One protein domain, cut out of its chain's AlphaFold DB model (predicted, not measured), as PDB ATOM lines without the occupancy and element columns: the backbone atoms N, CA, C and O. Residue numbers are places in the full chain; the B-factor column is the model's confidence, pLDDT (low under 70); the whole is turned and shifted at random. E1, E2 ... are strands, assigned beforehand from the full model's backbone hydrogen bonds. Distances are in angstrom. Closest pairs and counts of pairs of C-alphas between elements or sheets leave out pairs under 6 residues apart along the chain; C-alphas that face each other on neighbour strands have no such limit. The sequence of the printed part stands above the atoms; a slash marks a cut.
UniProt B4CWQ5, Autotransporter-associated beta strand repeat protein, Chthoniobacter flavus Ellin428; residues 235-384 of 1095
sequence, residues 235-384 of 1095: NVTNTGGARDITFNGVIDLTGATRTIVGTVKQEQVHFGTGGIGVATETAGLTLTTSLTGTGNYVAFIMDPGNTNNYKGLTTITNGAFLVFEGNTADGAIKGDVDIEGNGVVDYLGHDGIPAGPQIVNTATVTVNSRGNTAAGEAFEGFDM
ATOM      1  N   ASN A 235      16.022 154.177 244.925       95.00
ATOM      2  CA  ASN A 235      16.472 153.862 246.271       95.00
ATOM      3  C   ASN A 235      17.680 154.733 246.634       95.00
ATOM      4  O   ASN A 235      18.539 154.986 245.784       95.00
ATOM      5  N   VAL A 236      17.779 155.110 247.904       94.81
ATOM      6  CA  VAL A 236      19.008 155.611 248.527       94.81
ATOM      7  C   VAL A 236      19.548 154.511 249.445       94.81
ATOM      8  O   VAL A 236      18.764 153.758 250.035       94.81
ATOM      9  N   THR A 237      20.870 154.337 249.488       91.50
ATOM     10  CA  THR A 237      21.513 153.390 250.407       91.50
ATOM     11  C   THR A 237      22.838 153.930 250.952       91.50
ATOM     12  O   THR A 237      23.733 154.298 250.190       91.50
ATOM     13  N   ASN A 238      23.012 153.937 252.272       86.62
ATOM     14  CA  ASN A 238      24.306 154.186 252.902       86.62
ATOM     15  C   ASN A 238      24.723 153.006 253.784       86.62
ATOM     16  O   ASN A 238      24.023 152.621 254.720       86.62
ATOM     17  N   THR A 239      25.886 152.432 253.478       83.25
ATOM     18  CA  THR A 239      26.454 151.281 254.201       83.25
ATOM     19  C   THR A 239      27.737 151.608 254.973       83.25
ATOM     20  O   THR A 239      28.269 150.723 255.645       83.25
ATOM     21  N   GLY A 240      28.192 152.866 254.925       74.31
ATOM     22  CA  GLY A 240      29.351 153.380 255.656       74.31
ATOM     23  C   GLY A 240      29.108 153.615 257.154       74.31
ATOM     24  O   GLY A 240      28.105 153.173 257.722       74.31
ATOM     25  N   GLY A 241      30.061 154.306 257.793       69.50
ATOM     26  CA  GLY A 241      30.144 154.489 259.250       69.50
ATOM     27  C   GLY A 241      28.984 155.281 259.859       69.50
ATOM     28  O   GLY A 241      28.126 154.692 260.516       69.50
ATOM     29  N   ALA A 242      28.949 156.599 259.635       64.50
ATOM     30  CA  ALA A 242      27.900 157.480 260.171       64.50
ATOM     31  C   ALA A 242      26.513 157.283 259.520       64.50
ATOM     32  O   ALA A 242      25.497 157.450 260.184       64.50
ATOM     33  N   ARG A 243      26.489 156.809 258.261       78.50
ATOM     34  CA  ARG A 243      25.304 156.566 257.403       78.50
ATOM     35  C   ARG A 243      24.636 157.796 256.777       78.50
ATOM     36  O   ARG A 243      23.530 157.678 256.249       78.50
ATOM     37  N   ASP A 244      25.356 158.911 256.720       84.38
ATOM     38  CA  ASP A 244      24.895 160.165 256.116       84.38
ATOM     39  C   ASP A 244      25.295 160.287 254.635       84.38
ATOM     40  O   ASP A 244      26.460 160.082 254.267       84.38
ATOM     41  N   ILE A 245      24.330 160.613 253.772       91.19
ATOM     42  CA  ILE A 245      24.546 160.959 252.357       91.19
ATOM     43  C   ILE A 245      23.820 162.267 252.022       91.19
ATOM     44  O   ILE A 245      22.610 162.377 252.210       91.19
ATOM     45  N   THR A 246      24.556 163.256 251.511       92.81
ATOM     46  CA  THR A 246      24.052 164.621 251.292       92.81
ATOM     47  C   THR A 246      23.885 164.936 249.812       92.81
ATOM     48  O   THR A 246      24.863 165.007 249.065       92.81
ATOM     49  N   PHE A 247      22.658 165.216 249.383       94.06
ATOM     50  CA  PHE A 247      22.371 165.801 248.076       94.06
ATOM     51  C   PHE A 247      22.415 167.331 248.190       94.06
ATOM     52  O   PHE A 247      21.449 167.957 248.615       94.06
ATOM     53  N   ASN A 248      23.553 167.935 247.841       92.38
ATOM     54  CA  ASN A 248      23.767 169.385 247.932       92.38
ATOM     55  C   ASN A 248      23.587 170.110 246.582       92.38
ATOM     56  O   ASN A 248      23.433 171.330 246.553       92.38
ATOM     57  N   GLY A 249      23.591 169.381 245.462       91.19
ATOM     58  CA  GLY A 249      23.176 169.906 244.157       91.19
ATOM     59  C   GLY A 249      21.651 169.910 243.983       91.19
ATOM     60  O   GLY A 249      20.962 169.043 244.512       91.19
ATOM     61  N   VAL A 250      21.128 170.874 243.215       89.75
ATOM     62  CA  VAL A 250      19.678 171.070 242.989       89.75
ATOM     63  C   VAL A 250      19.010 169.809 242.428       89.75
ATOM     64  O   VAL A 250      19.474 169.277 241.414       89.75
ATOM     65  N   ILE A 251      17.898 169.375 243.037       91.50
ATOM     66  CA  ILE A 251      17.126 168.194 242.613       91.50
ATOM     67  C   ILE A 251      15.902 168.587 241.766       91.50
ATOM     68  O   ILE A 251      14.877 169.044 242.277       91.50
ATOM     69  N   ASP A 252      15.980 168.330 240.462       89.62
ATOM     70  CA  ASP A 252      14.889 168.460 239.490       89.62
ATOM     71  C   ASP A 252      14.067 167.157 239.405       89.62
ATOM     72  O   ASP A 252      14.542 166.122 238.931       89.62
ATOM     73  N   LEU A 253      12.801 167.212 239.833       88.31
ATOM     74  CA  LEU A 253      11.858 166.082 239.814       88.31
ATOM     75  C   LEU A 253      11.124 165.896 238.464       88.31
ATOM     76  O   LEU A 253      10.292 164.999 238.331       88.31
ATOM     77  N   THR A 254      11.413 166.729 237.460       86.31
ATOM     78  CA  THR A 254      10.857 166.718 236.089       86.31
ATOM     79  C   THR A 254       9.331 166.806 235.959       86.31
ATOM     80  O   THR A 254       8.763 166.420 234.938       86.31
ATOM     81  N   GLY A 255       8.650 167.365 236.964       79.94
ATOM     82  CA  GLY A 255       7.225 167.713 236.882       79.94
ATOM     83  C   GLY A 255       6.253 166.526 236.864       79.94
ATOM     84  O   GLY A 255       5.113 166.670 236.425       79.94
ATOM     85  N   ALA A 256       6.678 165.362 237.356       84.19
ATOM     86  CA  ALA A 256       5.823 164.197 237.588       84.19
ATOM     87  C   ALA A 256       6.121 163.582 238.962       84.19
ATOM     88  O   ALA A 256       7.139 163.897 239.569       84.19
ATOM     89  N   THR A 257       5.242 162.711 239.462       88.88
ATOM     90  CA  THR A 257       5.393 162.135 240.807       88.88
ATOM     91  C   THR A 257       6.644 161.257 240.937       88.88
ATOM     92  O   THR A 257       6.944 160.446 240.050       88.88
ATOM     93  N   ARG A 258       7.364 161.416 242.054       92.00
ATOM     94  CA  ARG A 258       8.616 160.713 242.383       92.00
ATOM     95  C   ARG A 258       8.550 160.076 243.769       92.00
ATOM     96  O   ARG A 258       7.961 160.649 244.681       92.00
ATOM     97  N   THR A 259       9.202 158.930 243.932       94.81
ATOM     98  CA  THR A 259       9.392 158.261 245.225       94.81
ATOM     99  C   THR A 259      10.880 158.101 245.527       94.81
ATOM    100  O   THR A 259      11.631 157.600 244.686       94.81
ATOM    101  N   ILE A 260      11.293 158.488 246.733       95.06
ATOM    102  CA  ILE A 260      12.637 158.253 247.266       95.06
ATOM    103  C   ILE A 260      12.514 157.202 248.371       95.06
ATOM    104  O   ILE A 260      11.753 157.381 249.325       95.06
ATOM    105  N   VAL A 261      13.224 156.082 248.214       96.12
ATOM    106  CA  VAL A 261      13.154 154.929 249.124       96.12
ATOM    107  C   VAL A 261      14.466 154.793 249.889       96.12
ATOM    108  O   VAL A 261      15.462 154.357 249.322       96.12
ATOM    109  N   GLY A 262      14.475 155.126 251.176       94.88
ATOM    110  CA  GLY A 262      15.586 154.776 252.062       94.88
ATOM    111  C   GLY A 262      15.615 153.268 252.334       94.88
ATOM    112  O   GLY A 262      14.557 152.637 252.460       94.88
ATOM    113  N   THR A 263      16.800 152.667 252.415       92.44
ATOM    114  CA  THR A 263      16.943 151.196 252.436       92.44
ATOM    115  C   THR A 263      17.689 150.648 253.642       92.44
ATOM    116  O   THR A 263      17.561 149.455 253.936       92.44
ATOM    117  N   VAL A 264      18.430 151.483 254.372       89.31
ATOM    118  CA  VAL A 264      19.251 151.053 255.507       89.31
ATOM    119  C   VAL A 264      18.704 151.626 256.814       89.31
ATOM    120  O   VAL A 264      18.336 152.786 256.921       89.31
ATOM    121  N   LYS A 265      18.641 150.799 257.863       85.56
ATOM    122  CA  LYS A 265      18.213 151.259 259.192       85.56
ATOM    123  C   LYS A 265      19.127 152.381 259.696       85.56
ATOM    124  O   LYS A 265      20.338 152.165 259.779       85.56
ATOM    125  N   GLN A 266      18.525 153.490 260.137       80.00
ATOM    126  CA  GLN A 266      19.235 154.670 260.657       80.00
ATOM    127  C   GLN A 266      20.177 155.304 259.620       80.00
ATOM    128  O   GLN A 266      21.191 155.890 259.968       80.00
ATOM    129  N   GLU A 267      19.830 155.160 258.343       87.31
ATOM    130  CA  GLU A 267      20.338 155.984 257.251       87.31
ATOM    131  C   GLU A 267      19.832 157.426 257.394       87.31
ATOM    132  O   GLU A 267      18.674 157.641 257.777       87.31
ATOM    133  N   GLN A 268      20.696 158.393 257.075       90.50
ATOM    134  CA  GLN A 268      20.321 159.797 256.937       90.50
ATOM    135  C   GLN A 268      20.546 160.253 255.494       90.50
ATOM    136  O   GLN A 268      21.633 160.112 254.934       90.50
ATOM    137  N   VAL A 269      19.498 160.805 254.893       93.56
ATOM    138  CA  VAL A 269      19.492 161.343 253.534       93.56
ATOM    139  C   VAL A 269      19.309 162.849 253.650       93.56
ATOM    140  O   VAL A 269      18.193 163.330 253.828       93.56
ATOM    141  N   HIS A 270      20.419 163.579 253.620       92.31
ATOM    142  CA  HIS A 270      20.463 165.030 253.806       92.31
ATOM    143  C   HIS A 270      20.160 165.750 252.484       92.31
ATOM    144  O   HIS A 270      20.681 165.383 251.424       92.31
ATOM    145  N   PHE A 271      19.332 166.787 252.541       92.00
ATOM    146  CA  PHE A 271      19.021 167.680 251.431       92.00
ATOM    147  C   PHE A 271      19.656 169.041 251.718       92.00
ATOM    148  O   PHE A 271      19.100 169.866 252.447       92.00
ATOM    149  N   GLY A 272      20.812 169.272 251.102       89.81
ATOM    150  CA  GLY A 272      21.634 170.453 251.325       89.81
ATOM    151  C   GLY A 272      21.117 171.720 250.645       89.81
ATOM    152  O   GLY A 272      19.994 171.808 250.145       89.81
ATOM    153  N   THR A 273      21.996 172.718 250.582       87.50
ATOM    154  CA  THR A 273      21.703 174.084 250.112       87.50
ATOM    155  C   THR A 273      21.034 174.169 248.734       87.50
ATOM    156  O   THR A 273      20.181 175.036 248.527       87.50
ATOM    157  N   GLY A 274      21.350 173.258 247.803       83.81
ATOM    158  CA  GLY A 274      20.731 173.212 246.473       83.81
ATOM    159  C   GLY A 274      19.244 172.837 246.460       83.81
ATOM    160  O   GLY A 274      18.560 173.154 245.488       83.81
ATOM    161  N   GLY A 275      18.733 172.204 247.522       83.94
ATOM    162  CA  GLY A 275      17.308 171.932 247.713       83.94
ATOM    163  C   GLY A 275      16.625 171.096 246.619       83.94
ATOM    164  O   GLY A 275      17.248 170.422 245.792       83.94
ATOM    165  N   ILE A 276      15.292 171.140 246.633       86.00
ATOM    166  CA  ILE A 276      14.408 170.402 245.720       86.00
ATOM    167  C   ILE A 276      13.596 171.406 244.896       86.00
ATOM    168  O   ILE A 276      12.989 172.322 245.456       86.00
ATOM    169  N   GLY A 277      13.528 171.235 243.572       74.38
ATOM    170  CA  GLY A 277      12.680 172.095 242.750       74.38
ATOM    171  C   GLY A 277      12.695 171.856 241.240       74.38
ATOM    172  O   GLY A 277      13.687 172.104 240.565       74.38
ATOM    173  N   VAL A 278      11.509 171.561 240.698       62.66
ATOM    174  CA  VAL A 278      10.927 172.329 239.581       62.66
ATOM    175  C   VAL A 278       9.472 172.639 239.954       62.66
ATOM    176  O   VAL A 278       8.764 171.782 240.483       62.66
ATOM    177  N   ALA A 279       9.027 173.875 239.725       52.81
ATOM    178  CA  ALA A 279       7.767 174.392 240.258       52.81
ATOM    179  C   ALA A 279       6.534 174.011 239.409       52.81
ATOM    180  O   ALA A 279       6.014 174.826 238.646       52.81
ATOM    181  N   THR A 280       6.031 172.785 239.577       58.25
ATOM    182  CA  THR A 280       4.704 172.367 239.084       58.25
ATOM    183  C   THR A 280       3.861 171.802 240.223       58.25
ATOM    184  O   THR A 280       4.206 170.770 240.793       58.25
ATOM    185  N   GLU A 281       2.725 172.435 240.509       64.69
ATOM    186  CA  GLU A 281       1.809 172.089 241.615       64.69
ATOM    187  C   GLU A 281       1.143 170.700 241.453       64.69
ATOM    188  O   GLU A 281       0.557 170.169 242.388       64.69
ATOM    189  N   THR A 282       1.270 170.072 240.279       67.75
ATOM    190  CA  THR A 282       0.659 168.779 239.916       67.75
ATOM    191  C   THR A 282       1.546 167.541 240.129       67.75
ATOM    192  O   THR A 282       1.109 166.434 239.818       67.75
ATOM    193  N   ALA A 283       2.794 167.695 240.577       80.81
ATOM    194  CA  ALA A 283       3.765 166.600 240.704       80.81
ATOM    195  C   ALA A 283       3.981 166.236 242.178       80.81
ATOM    196  O   ALA A 283       4.248 167.144 242.945       80.81
ATOM    197  N   GLY A 284       3.875 164.961 242.571       89.38
ATOM    198  CA  GLY A 284       4.045 164.523 243.970       89.38
ATOM    199  C   GLY A 284       5.474 164.090 244.355       89.38
ATOM    200  O   GLY A 284       6.263 163.690 243.499       89.38
ATOM    201  N   LEU A 285       5.778 164.066 245.654       93.06
ATOM    202  CA  LEU A 285       7.039 163.574 246.220       93.06
ATOM    203  C   LEU A 285       6.736 162.645 247.396       93.06
ATOM    204  O   LEU A 285       6.269 163.097 248.434       93.06
ATOM    205  N   THR A 286       7.027 161.354 247.246       95.75
ATOM    206  CA  THR A 286       6.876 160.361 248.317       95.75
ATOM    207  C   THR A 286       8.232 160.062 248.954       95.75
ATOM    208  O   THR A 286       9.133 159.565 248.277       95.75
ATOM    209  N   LEU A 287       8.365 160.298 250.257       97.00
ATOM    210  CA  LEU A 287       9.497 159.874 251.077       97.00
ATOM    211  C   LEU A 287       9.099 158.615 251.851       97.00
ATOM    212  O   LEU A 287       8.095 158.594 252.573       97.00
ATOM    213  N   THR A 288       9.844 157.528 251.666       96.25
ATOM    214  CA  THR A 288       9.491 156.239 252.268       96.25
ATOM    215  C   THR A 288      10.707 155.357 252.539       96.25
ATOM    216  O   THR A 288      11.831 155.707 252.185       96.25
ATOM    217  N   THR A 289      10.496 154.206 253.180       93.94
ATOM    218  CA  THR A 289      11.552 153.215 253.420       93.94
ATOM    219  C   THR A 289      11.121 151.829 252.951       93.94
ATOM    220  O   THR A 289       9.932 151.507 252.947       93.94
ATOM    221  N   SER A 290      12.086 150.981 252.591       91.62
ATOM    222  CA  SER A 290      11.850 149.544 252.382       91.62
ATOM    223  C   SER A 290      11.901 148.728 253.684       91.62
ATOM    224  O   SER A 290      11.825 147.497 253.651       91.62
ATOM    225  N   LEU A 291      12.093 149.386 254.831       89.12
ATOM    226  CA  LEU A 291      12.251 148.741 256.130       89.12
ATOM    227  C   LEU A 291      10.892 148.296 256.684       89.12
ATOM    228  O   LEU A 291       9.858 148.918 256.453       89.12
ATOM    229  N   THR A 292      10.890 147.221 257.469       81.81
ATOM    230  CA  THR A 292       9.681 146.719 258.139       81.81
ATOM    231  C   THR A 292       9.938 146.477 259.623       81.81
ATOM    232  O   THR A 292      11.054 146.145 260.023       81.81
ATOM    233  N   GLY A 293       8.901 146.643 260.449       75.00
ATOM    234  CA  GLY A 293       8.967 146.480 261.906       75.00
ATOM    235  C   GLY A 293       9.228 147.780 262.681       75.00
ATOM    236  O   GLY A 293       9.829 148.723 262.177       75.00
ATOM    237  N   THR A 294       8.743 147.825 263.923       70.50
ATOM    238  CA  THR A 294       8.840 148.983 264.829       70.50
ATOM    239  C   THR A 294      10.291 149.304 265.195       70.50
ATOM    240  O   THR A 294      11.093 148.393 265.399       70.50
ATOM    241  N   GLY A 295      10.629 150.591 265.321       74.44
ATOM    242  CA  GLY A 295      11.993 151.018 265.654       74.44
ATOM    243  C   GLY A 295      12.968 150.976 264.473       74.44
ATOM    244  O   GLY A 295      14.176 151.112 264.678       74.44
ATOM    245  N   ASN A 296      12.470 150.749 263.254       85.25
ATOM    246  CA  ASN A 296      13.213 150.894 262.008       85.25
ATOM    247  C   ASN A 296      12.720 152.161 261.295       85.25
ATOM    248  O   ASN A 296      11.513 152.381 261.183       85.25
ATOM    249  N   TYR A 297      13.665 152.989 260.857       88.38
ATOM    250  CA  TYR A 297      13.416 154.273 260.212       88.38
ATOM    251  C   TYR A 297      14.601 154.682 259.330       88.38
ATOM    252  O   TYR A 297      15.703 154.132 259.469       88.38
ATOM    253  N   VAL A 298      14.343 155.658 258.462       92.31
ATOM    254  CA  VAL A 298      15.319 156.460 257.710       92.31
ATOM    255  C   VAL A 298      14.941 157.919 257.932       92.31
ATOM    256  O   VAL A 298      13.747 158.235 257.903       92.31
ATOM    257  N   ALA A 299      15.927 158.777 258.172       92.75
ATOM    258  CA  ALA A 299      15.720 160.216 258.266       92.75
ATOM    259  C   ALA A 299      16.021 160.867 256.912       92.75
ATOM    260  O   ALA A 299      17.121 160.733 256.385       92.75
ATOM    261  N   PHE A 300      15.047 161.572 256.356       94.12
ATOM    262  CA  PHE A 300      15.241 162.530 255.277       94.12
ATOM    263  C   PHE A 300      15.376 163.901 255.931       94.12
ATOM    264  O   PHE A 300      14.422 164.364 256.553       94.12
ATOM    265  N   ILE A 301      16.556 164.509 255.860       90.94
ATOM    266  CA  ILE A 301      16.879 165.729 256.607       90.94
ATOM    267  C   ILE A 301      16.904 166.915 255.647       90.94
ATOM    268  O   ILE A 301      17.398 166.806 254.529       90.94
ATOM    269  N   MET A 302      16.308 168.025 256.064       89.50
ATOM    270  CA  MET A 302      16.304 169.296 255.346       89.50
ATOM    271  C   MET A 302      17.262 170.240 256.070       89.50
ATOM    272  O   MET A 302      16.924 170.784 257.126       89.50
ATOM    273  N   ASP A 303      18.463 170.366 255.512       86.81
ATOM    274  CA  ASP A 303      19.623 170.990 256.148       86.81
ATOM    275  C   ASP A 303      19.451 172.520 256.310       86.81
ATOM    276  O   ASP A 303      18.754 173.159 255.506       86.81
ATOM    277  N   PRO A 304      20.151 173.164 257.269       82.25
ATOM    278  CA  PRO A 304      20.146 174.618 257.403       82.25
ATOM    279  C   PRO A 304      20.560 175.324 256.100       82.25
ATOM    280  O   PRO A 304      21.674 175.159 255.599       82.25
ATOM    281  N   GLY A 305      19.666 176.150 255.551       79.62
ATOM    282  CA  GLY A 305      19.892 176.864 254.288       79.62
ATOM    283  C   GLY A 305      19.481 176.105 253.017       79.62
ATOM    284  O   GLY A 305      19.797 176.566 251.918       79.62
ATOM    285  N   ASN A 306      18.765 174.982 253.133       83.69
ATOM    286  CA  ASN A 306      18.047 174.354 252.020       83.69
ATOM    287  C   ASN A 306      17.091 175.353 251.329       83.69
ATOM    288  O   ASN A 306      16.348 176.081 251.990       83.69
ATOM    289  N   THR A 307      17.079 175.376 249.992       82.94
ATOM    290  CA  THR A 307      16.188 176.242 249.196       82.94
ATOM    291  C   THR A 307      15.062 175.447 248.524       82.94
ATOM    292  O   THR A 307      15.068 175.169 247.321       82.94
ATOM    293  N   ASN A 308      14.052 175.075 249.312       85.12
ATOM    294  CA  ASN A 308      12.942 174.240 248.864       85.12
ATOM    295  C   ASN A 308      11.967 175.018 247.966       85.12
ATOM    296  O   ASN A 308      11.166 175.830 248.425       85.12
ATOM    297  N   ASN A 309      11.997 174.747 246.664       85.06
ATOM    298  CA  ASN A 309      11.116 175.372 245.674       85.06
ATOM    299  C   ASN A 309       9.982 174.436 245.217       85.06
ATOM    300  O   ASN A 309       9.242 174.747 244.277       85.06
ATOM    301  N   TYR A 310       9.838 173.279 245.864       86.31
ATOM    302  CA  TYR A 310       8.847 172.270 245.528       86.31
ATOM    303  C   TYR A 310       7.490 172.545 246.205       86.31
ATOM    304  O   TYR A 310       7.398 172.735 247.416       86.31
ATOM    305  N   LYS A 311       6.425 172.574 245.387       87.56
ATOM    306  CA  LYS A 311       5.053 172.976 245.764       87.56
ATOM    307  C   LYS A 311       3.996 171.870 245.669       87.56
ATOM    308  O   LYS A 311       2.820 172.136 245.897       87.56
ATOM    309  N   GLY A 312       4.371 170.672 245.237       89.19
ATOM    310  CA  GLY A 312       3.421 169.571 245.105       89.19
ATOM    311  C   GLY A 312       3.156 168.859 246.430       89.19
ATOM    312  O   GLY A 312       3.771 169.166 247.452       89.19
ATOM    313  N   LEU A 313       2.270 167.863 246.393       92.19
ATOM    314  CA  LEU A 313       1.960 167.018 247.547       92.19
ATOM    315  C   LEU A 313       3.209 166.258 248.022       92.19
ATOM    316  O   LEU A 313       3.813 165.505 247.250       92.19
ATOM    317  N   THR A 314       3.585 166.444 249.283       94.44
ATOM    318  CA  THR A 314       4.657 165.686 249.945       94.44
ATOM    319  C   THR A 314       4.035 164.566 250.772       94.44
ATOM    320  O   THR A 314       3.245 164.838 251.668       94.44
ATOM    321  N   THR A 315       4.378 163.309 250.499       96.88
ATOM    322  CA  THR A 315       3.848 162.147 251.225       96.88
ATOM    323  C   THR A 315       4.952 161.465 252.028       96.88
ATOM    324  O   THR A 315       5.949 161.045 251.446       96.88
ATOM    325  N   ILE A 316       4.782 161.302 253.342       97.75
ATOM    326  CA  ILE A 316       5.761 160.643 254.224       97.75
ATOM    327  C   ILE A 316       5.153 159.347 254.771       97.75
ATOM    328  O   ILE A 316       4.094 159.374 255.399       97.75
ATOM    329  N   THR A 317       5.784 158.190 254.526       95.75
ATOM    330  CA  THR A 317       5.169 156.887 254.861       95.75
ATOM    331  C   THR A 317       6.152 155.716 255.045       95.75
ATOM    332  O   THR A 317       7.331 155.812 254.716       95.75
ATOM    333  N   ASN A 318       5.670 154.580 255.566       91.75
ATOM    334  CA  ASN A 318       6.431 153.360 255.905       91.75
ATOM    335  C   ASN A 318       7.700 153.620 256.745       91.75
ATOM    336  O   ASN A 318       8.799 153.180 256.404       91.75
ATOM    337  N   GLY A 319       7.556 154.355 257.849       86.94
ATOM    338  CA  GLY A 319       8.630 154.582 258.819       86.94
ATOM    339  C   GLY A 319       9.669 155.630 258.429       86.94
ATOM    340  O   GLY A 319      10.654 155.775 259.151       86.94
ATOM    341  N   ALA A 320       9.477 156.353 257.324       94.56
ATOM    342  CA  ALA A 320      10.301 157.509 256.990       94.56
ATOM    343  C   ALA A 320      10.029 158.667 257.958       94.56
ATOM    344  O   ALA A 320       8.874 158.946 258.286       94.56
ATOM    345  N   PHE A 321      11.094 159.342 258.376       94.31
ATOM    346  CA  PHE A 321      11.046 160.634 259.053       94.31
ATOM    347  C   PHE A 321      11.437 161.706 258.035       94.31
ATOM    348  O   PHE A 321      12.413 161.516 257.310       94.31
ATOM    349  N   LEU A 322      10.708 162.817 257.983       94.12
ATOM    350  CA  LEU A 322      11.147 164.060 257.353       94.12
ATOM    351  C   LEU A 322      11.475 165.047 258.473       94.12
ATOM    352  O   LEU A 322      10.586 165.449 259.220       94.12
ATOM    353  N   VAL A 323      12.754 165.381 258.606       90.31
ATOM    354  CA  VAL A 323      13.309 166.154 259.720       90.31
ATOM    355  C   VAL A 323      13.795 167.499 259.202       90.31
ATOM    356  O   VAL A 323      14.480 167.565 258.182       90.31
ATOM    357  N   PHE A 324      13.471 168.572 259.913       86.62
ATOM    358  CA  PHE A 324      13.977 169.913 259.626       86.62
ATOM    359  C   PHE A 324      15.032 170.308 260.654       86.62
ATOM    360  O   PHE A 324      14.734 170.321 261.846       86.62
ATOM    361  N   GLU A 325      16.238 170.660 260.202       81.19
ATOM    362  CA  GLU A 325      17.312 171.155 261.067       81.19
ATOM    363  C   GLU A 325      17.555 172.644 260.818       81.19
ATOM    364  O   GLU A 325      17.894 173.042 259.706       81.19
ATOM    365  N   GLY A 326      17.384 173.482 261.850       66.25
ATOM    366  CA  GLY A 326      17.733 174.916 261.798       66.25
ATOM    367  C   GLY A 326      17.169 175.668 260.581       66.25
ATOM    368  O   GLY A 326      17.845 176.521 260.007       66.25
ATOM    369  N   ASN A 327      15.979 175.286 260.124       63.81
ATOM    370  CA  ASN A 327      15.495 175.644 258.795       63.81
ATOM    371  C   ASN A 327      15.066 177.120 258.707       63.81
ATOM    372  O   ASN A 327      14.477 177.657 259.640       63.81
ATOM    373  N   THR A 328      15.287 177.765 257.561       66.25
ATOM    374  CA  THR A 328      14.686 179.078 257.274       66.25
ATOM    375  C   THR A 328      13.292 178.901 256.667       66.25
ATOM    376  O   THR A 328      12.894 177.810 256.256       66.25
ATOM    377  N   ALA A 329      12.546 179.998 256.508       66.12
ATOM    378  CA  ALA A 329      11.286 179.967 255.763       66.12
ATOM    379  C   ALA A 329      11.444 179.474 254.304       66.12
ATOM    380  O   ALA A 329      10.447 179.091 253.690       66.12
ATOM    381  N   ASP A 330      12.663 179.452 253.745       72.12
ATOM    382  CA  ASP A 330      12.932 179.016 252.372       72.12
ATOM    383  C   ASP A 330      12.992 177.490 252.209       72.12
ATOM    384  O   ASP A 330      12.496 177.008 251.193       72.12
ATOM    385  N   GLY A 331      13.456 176.720 253.199       78.88
ATOM    386  CA  GLY A 331      13.461 175.248 253.138       78.88
ATOM    387  C   GLY A 331      12.123 174.585 253.504       78.88
ATOM    388  O   GLY A 331      11.925 173.398 253.241       78.88
ATOM    389  N   ALA A 332      11.188 175.338 254.095       85.81
ATOM    390  CA  ALA A 332       9.846 174.870 254.476       85.81
ATOM    391  C   ALA A 332       9.084 174.207 253.310       85.81
ATOM    392  O   ALA A 332       9.226 174.625 252.156       85.81
ATOM    393  N   ILE A 333       8.225 173.220 253.593       88.88
ATOM    394  CA  ILE A 333       7.372 172.592 252.568       88.88
ATOM    395  C   ILE A 333       6.375 173.628 252.033       88.88
ATOM    396  O   ILE A 333       5.625 174.230 252.802       88.88
ATOM    397  N   LYS A 334       6.362 173.841 250.707       86.50
ATOM    398  CA  LYS A 334       5.517 174.860 250.053       86.50
ATOM    399  C   LYS A 334       4.158 174.339 249.568       86.50
ATOM    400  O   LYS A 334       3.325 175.145 249.162       86.50
ATOM    401  N   GLY A 335       3.986 173.020 249.527       89.56
ATOM    402  CA  GLY A 335       2.777 172.324 249.081       89.56
ATOM    403  C   GLY A 335       2.035 171.620 250.215       89.56
ATOM    404  O   GLY A 335       2.421 171.723 251.378       89.56
ATOM    405  N   ASP A 336       0.986 170.885 249.856       93.62
ATOM    406  CA  ASP A 336       0.239 170.025 250.780       93.62
ATOM    407  C   ASP A 336       1.096 168.846 251.292       93.62
ATOM    408  O   ASP A 336       2.077 168.441 250.656       93.62
ATOM    409  N   VAL A 337       0.715 168.273 252.438       96.38
ATOM    410  CA  VAL A 337       1.461 167.214 253.136       96.38
ATOM    411  C   VAL A 337       0.531 166.085 253.586       96.38
ATOM    412  O   VAL A 337      -0.383 166.316 254.370       96.38
ATOM    413  N   ASP A 338       0.811 164.850 253.167       97.75
ATOM    414  CA  ASP A 338       0.138 163.635 253.648       97.75
ATOM    415  C   ASP A 338       1.118 162.781 254.473       97.75
ATOM    416  O   ASP A 338       2.156 162.338 253.979       97.75
ATOM    417  N   ILE A 339       0.789 162.504 255.733       98.19
ATOM    418  CA  ILE A 339       1.622 161.707 256.642       98.19
ATOM    419  C   ILE A 339       0.892 160.404 256.963       98.19
ATOM    420  O   ILE A 339      -0.116 160.400 257.673       98.19
ATOM    421  N   GLU A 340       1.408 159.287 256.453       96.69
ATOM    422  CA  GLU A 340       0.654 158.039 256.316       96.69
ATOM    423  C   GLU A 340       1.263 156.845 257.063       96.69
ATOM    424  O   GLU A 340       2.470 156.582 257.013       96.69
ATOM    425  N   GLY A 341       0.395 156.064 257.717       92.62
ATOM    426  CA  GLY A 341       0.738 154.826 258.426       92.62
ATOM    427  C   GLY A 341       1.597 155.032 259.681       92.62
ATOM    428  O   GLY A 341       1.075 155.080 260.796       92.62
ATOM    429  N   ASN A 342       2.914 155.106 259.485       91.38
ATOM    430  CA  ASN A 342       3.927 155.384 260.509       91.38
ATOM    431  C   ASN A 342       5.049 156.306 259.980       91.38
ATOM    432  O   ASN A 342       6.194 156.198 260.415       91.38
ATOM    433  N   GLY A 343       4.752 157.165 258.997       94.75
ATOM    434  CA  GLY A 343       5.624 158.294 258.655       94.75
ATOM    435  C   GLY A 343       5.654 159.349 259.770       94.75
ATOM    436  O   GLY A 343       4.710 159.429 260.556       94.75
ATOM    437  N   VAL A 344       6.717 160.144 259.841       94.25
ATOM    438  CA  VAL A 344       6.883 161.231 260.823       94.25
ATOM    439  C   VAL A 344       7.346 162.499 260.106       94.25
ATOM    440  O   VAL A 344       8.210 162.422 259.235       94.25
ATOM    441  N   VAL A 345       6.804 163.656 260.482       93.81
ATOM    442  CA  VAL A 345       7.384 164.978 260.191       93.81
ATOM    443  C   VAL A 345       7.803 165.602 261.523       93.81
ATOM    444  O   VAL A 345       6.970 165.693 262.419       93.81
ATOM    445  N   ASP A 346       9.072 165.985 261.647       89.00
ATOM    446  CA  ASP A 346       9.747 166.380 262.896       89.00
ATOM    447  C   ASP A 346      10.608 167.646 262.676       89.00
ATOM    448  O   ASP A 346      10.914 168.016 261.537       89.00
ATOM    449  N   TYR A 347      10.984 168.338 263.750       82.44
ATOM    450  CA  TYR A 347      11.843 169.524 263.733       82.44
ATOM    451  C   TYR A 347      12.927 169.405 264.808       82.44
ATOM    452  O   TYR A 347      12.650 169.579 265.993       82.44
ATOM    453  N   LEU A 348      14.183 169.201 264.413       71.44
ATOM    454  CA  LEU A 348      15.308 169.225 265.344       71.44
ATOM    455  C   LEU A 348      15.899 170.640 265.410       71.44
ATOM    456  O   LEU A 348      16.448 171.182 264.449       71.44
ATOM    457  N   GLY A 349      15.779 171.265 266.581       59.78
ATOM    458  CA  GLY A 349      16.359 172.582 266.833       59.78
ATOM    459  C   GLY A 349      17.884 172.548 266.779       59.78
ATOM    460  O   GLY A 349      18.508 171.805 267.530       59.78
ATOM    461  N   HIS A 350      18.477 173.389 265.928       57.22
ATOM    462  CA  HIS A 350      19.924 173.581 265.860       57.22
ATOM    463  C   HIS A 350      20.342 174.804 266.689       57.22
ATOM    464  O   HIS A 350      19.756 175.882 266.549       57.22
ATOM    465  N   ASP A 351      21.365 174.658 267.533       55.78
ATOM    466  CA  ASP A 351      21.815 175.723 268.433       55.78
ATOM    467  C   ASP A 351      22.261 176.980 267.665       55.78
ATOM    468  O   ASP A 351      23.173 176.959 266.840       55.78
ATOM    469  N   GLY A 352      21.626 178.115 267.971       53.38
ATOM    470  CA  GLY A 352      22.006 179.431 267.447       53.38
ATOM    471  C   GLY A 352      21.455 179.802 266.065       53.38
ATOM    472  O   GLY A 352      21.639 180.950 265.656       53.38
ATOM    473  N   ILE A 353      20.744 178.907 265.368       57.66
ATOM    474  CA  ILE A 353      20.046 179.247 264.117       57.66
ATOM    475  C   ILE A 353      18.575 179.573 264.434       57.66
ATOM    476  O   ILE A 353      17.917 178.784 265.115       57.66
ATOM    477  N   PRO A 354      18.022 180.715 263.973       55.94
ATOM    478  CA  PRO A 354      16.600 180.994 264.130       55.94
ATOM    479  C   PRO A 354      15.776 179.931 263.407       55.94
ATOM    480  O   PRO A 354      15.921 179.761 262.198       55.94
ATOM    481  N   ALA A 355      14.898 179.252 264.142       63.62
ATOM    482  CA  ALA A 355      13.921 178.361 263.542       63.62
ATOM    483  C   ALA A 355      13.011 179.117 262.557       63.62
ATOM    484  O   ALA A 355      12.758 180.321 262.708       63.62
ATOM    485  N   GLY A 356      12.510 178.373 261.582       70.44
ATOM    486  CA  GLY A 356      11.449 178.735 260.657       70.44
ATOM    487  C   GLY A 356      10.457 177.573 260.545       70.44
ATOM    488  O   GLY A 356      10.754 176.470 261.013       70.44
ATOM    489  N   PRO A 357       9.285 177.797 259.927       79.81
ATOM    490  CA  PRO A 357       8.232 176.790 259.868       79.81
ATOM    491  C   PRO A 357       8.662 175.530 259.098       79.81
ATOM    492  O   PRO A 357       9.391 175.615 258.104       79.81
ATOM    493  N   GLN A 358       8.161 174.365 259.509       86.00
ATOM    494  CA  GLN A 358       8.296 173.116 258.749       86.00
ATOM    495  C   GLN A 358       7.437 173.200 257.472       86.00
ATOM    496  O   GLN A 358       7.850 172.742 256.403       86.00
ATOM    497  N   ILE A 359       6.259 173.831 257.564       87.88
ATOM    498  CA  ILE A 359       5.233 173.890 256.511       87.88
ATOM    499  C   ILE A 359       4.716 175.331 256.345       87.88
ATOM    500  O   ILE A 359       4.467 176.026 257.327       87.88
ATOM    501  N   VAL A 360       4.527 175.810 255.108       80.94
ATOM    502  CA  VAL A 360       4.023 177.182 254.877       80.94
ATOM    503  C   VAL A 360       2.520 177.337 255.152       80.94
ATOM    504  O   VAL A 360       1.712 176.447 254.881       80.94
ATOM    505  N   ASN A 361       2.142 178.548 255.576       80.50
ATOM    506  CA  ASN A 361       0.840 178.958 256.132       80.50
ATOM    507  C   ASN A 361      -0.430 178.600 255.330       80.50
ATOM    508  O   ASN A 361      -1.533 178.762 255.848       80.50
ATOM    509  N   THR A 362      -0.312 178.168 254.074       85.31
ATOM    510  CA  THR A 362      -1.441 177.855 253.180       85.31
ATOM    511  C   THR A 362      -1.698 176.362 252.978       85.31
ATOM    512  O   THR A 362      -2.725 176.022 252.397       85.31
ATOM    513  N   ALA A 363      -0.800 175.478 253.421       92.31
ATOM    514  CA  ALA A 363      -0.863 174.049 253.110       92.31
ATOM    515  C   ALA A 363      -2.028 173.309 253.794       92.31
ATOM    516  O   ALA A 363      -2.431 173.625 254.920       92.31
ATOM    517  N   THR A 364      -2.523 172.267 253.134       96.19
ATOM    518  CA  THR A 364      -3.313 171.192 253.741       96.19
ATOM    519  C   THR A 364      -2.372 170.134 254.302       96.19
ATOM    520  O   THR A 364      -1.505 169.639 253.588       96.19
ATOM    521  N   VAL A 365      -2.566 169.759 255.564       98.00
ATOM    522  CA  VAL A 365      -1.822 168.688 256.232       98.00
ATOM    523  C   VAL A 365      -2.791 167.579 256.630       98.00
ATOM    524  O   VAL A 365      -3.668 167.779 257.476       98.00
ATOM    525  N   THR A 366      -2.641 166.399 256.031       98.50
ATOM    526  CA  THR A 366      -3.380 165.189 256.397       98.50
ATOM    527  C   THR A 366      -2.500 164.305 257.271       98.50
ATOM    528  O   THR A 366      -1.560 163.677 256.790       98.50
ATOM    529  N   VAL A 367      -2.810 164.204 258.562       98.44
ATOM    530  CA  VAL A 367      -2.083 163.323 259.485       98.44
ATOM    531  C   VAL A 367      -2.918 162.072 259.735       98.44
ATOM    532  O   VAL A 367      -3.862 162.091 260.523       98.44
ATOM    533  N   ASN A 368      -2.586 160.970 259.065       98.00
ATOM    534  CA  ASN A 368      -3.150 159.633 259.317       98.00
ATOM    535  C   ASN A 368      -2.160 158.704 260.036       98.00
ATOM    536  O   ASN A 368      -2.556 157.692 260.616       98.00
ATOM    537  N   SER A 369      -0.879 159.069 260.054       95.88
ATOM    538  CA  SER A 369       0.153 158.414 260.845       95.88
ATOM    539  C   SER A 369      -0.042 158.621 262.348       95.88
ATOM    540  O   SER A 369      -0.352 159.720 262.805       95.88
ATOM    541  N   ARG A 370       0.214 157.570 263.132       92.12
ATOM    542  CA  ARG A 370       0.338 157.655 264.602       92.12
ATOM    543  C   ARG A 370       1.777 157.899 265.069       92.12
ATOM    544  O   ARG A 370       2.067 157.710 266.248       92.12
ATOM    545  N   GLY A 371       2.657 158.254 264.137       91.81
ATOM    546  CA  GLY A 371       4.088 158.392 264.352       91.81
ATOM    547  C   GLY A 371       4.833 157.059 264.412       91.81
ATOM    548  O   GLY A 371       4.323 156.011 263.995       91.81
ATOM    549  N   ASN A 372       6.074 157.100 264.895       90.06
ATOM    550  CA  ASN A 372       6.997 155.961 264.913       90.06
ATOM    551  C   ASN A 372       7.969 156.060 266.103       90.06
ATOM    552  O   ASN A 372       8.015 157.055 266.818       90.06
ATOM    553  N   THR A 373       8.770 155.016 266.318       86.69
ATOM    554  CA  THR A 373       9.833 155.001 267.333       86.69
ATOM    555  C   THR A 373      11.196 155.164 266.662       86.69
ATOM    556  O   THR A 373      11.541 154.356 265.796       86.69
ATOM    557  N   ALA A 374      11.993 156.141 267.096       81.88
ATOM    558  CA  ALA A 374      13.385 156.334 266.682       81.88
ATOM    559  C   ALA A 374      14.290 156.431 267.920       81.88
ATOM    560  O   ALA A 374      13.906 157.003 268.933       81.88
ATOM    561  N   ALA A 375      15.461 155.785 267.876       79.25
ATOM    562  CA  ALA A 375      16.416 155.602 268.988       79.25
ATOM    563  C   ALA A 375      15.885 154.967 270.308       79.25
ATOM    564  O   ALA A 375      16.689 154.520 271.124       79.25
ATOM    565  N   GLY A 376      14.570 154.850 270.499       80.81
ATOM    566  CA  GLY A 376      13.908 154.422 271.738       80.81
ATOM    567  C   GLY A 376      12.766 155.363 272.137       80.81
ATOM    568  O   GLY A 376      11.804 154.918 272.760       80.81
ATOM    569  N   GLU A 377      12.840 156.616 271.688       82.88
ATOM    570  CA  GLU A 377      11.805 157.638 271.827       82.88
ATOM    571  C   GLU A 377      10.673 157.413 270.815       82.88
ATOM    572  O   GLU A 377      10.890 156.888 269.718       82.88
ATOM    573  N   ALA A 378       9.451 157.784 271.192       86.44
ATOM    574  CA  ALA A 378       8.264 157.666 270.351       86.44
ATOM    575  C   ALA A 378       7.770 159.059 269.964       86.44
ATOM    576  O   ALA A 378       7.407 159.822 270.849       86.44
ATOM    577  N   PHE A 379       7.743 159.322 268.659       88.81
ATOM    578  CA  PHE A 379       7.352 160.585 268.040       88.81
ATOM    579  C   PHE A 379       5.907 160.493 267.548       88.81
ATOM    580  O   PHE A 379       5.444 159.403 267.188       88.81
ATOM    581  N   GLU A 380       5.201 161.621 267.483       92.94
ATOM    582  CA  GLU A 380       3.900 161.719 266.817       92.94
ATOM    583  C   GLU A 380       4.007 161.683 265.273       92.94
ATOM    584  O   GLU A 380       5.090 161.571 264.704       92.94
ATOM    585  N   GLY A 381       2.872 161.683 264.561       94.50
ATOM    586  CA  GLY A 381       2.864 161.716 263.092       94.50
ATOM    587  C   GLY A 381       3.359 163.054 262.537       94.50
ATOM    588  O   GLY A 381       4.157 163.083 261.607       94.50
ATOM    589  N   PHE A 382       2.910 164.152 263.137       94.25
ATOM    590  CA  PHE A 382       3.419 165.505 262.911       94.25
ATOM    591  C   PHE A 382       3.858 166.055 264.266       94.25
ATOM    592  O   PHE A 382       3.024 166.120 265.165       94.25
ATOM    593  N   ASP A 383       5.132 166.389 264.434       89.94
ATOM    594  CA  ASP A 383       5.701 166.817 265.711       89.94
ATOM    595  C   ASP A 383       6.448 168.154 265.604       89.94
ATOM    596  O   ASP A 383       7.085 168.469 264.594       89.94
ATOM    597  N   MET A 384       6.343 168.929 266.682       84.44
ATOM    598  CA  MET A 384       6.879 170.275 266.856       84.44
ATOM    599  C   MET A 384       7.788 170.298 268.085       84.44
ATOM    600  O   MET A 384       7.396 170.780 269.143       84.44
TER     601      MET A 384
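AT A GLANCE: This is residues 235 to 384 of the 1095 residues of the protein "Autotransporter-associated beta strand repeat protein" of Chthoniobacter flavus Ellin428 (UniProt B4CWQ5). With little regular structure, the chain winds in stacked turns, a solenoid whose two twisted parallel sheets, E1 E3 E5 E7 E9 E11 and E2 E4 E6 E8 E10, make a loose sandwich, strands crossed at 47 degrees. Hairpin E12 and E13 sits near E10. The printed part has 150 residues, 56 in 13 named strands, E1 to E13 in order; class all strand. It is compact, radius of gyration of the C-alphas 14.0 A, spans 35 by 30 by 30 A.

HOW THE PARTS SIT: E1, residues 235 to 238, is parallel to E3, 258 to 262; N 236 and O 261, 2.8 A apart, are within hydrogen-bond range. Between the sheets, the closest C-alphas of E5, 285 to 289, and E8, 320 to 325, are Thr 288 and Ala 320, 5.0 A apart.

IN THESE COORDINATES: E1 begins at C-alpha 235 (16.472, 153.862, 246.271). E8 is 15.9 A long. E13, 377 to 379, ends at C-alpha 379 (7.352, 160.585, 268.040).

THE WHOLE: The printed part has no cut. Residues 349 to 363 form a long link; residues 349 to 355 are under pLDDT 70.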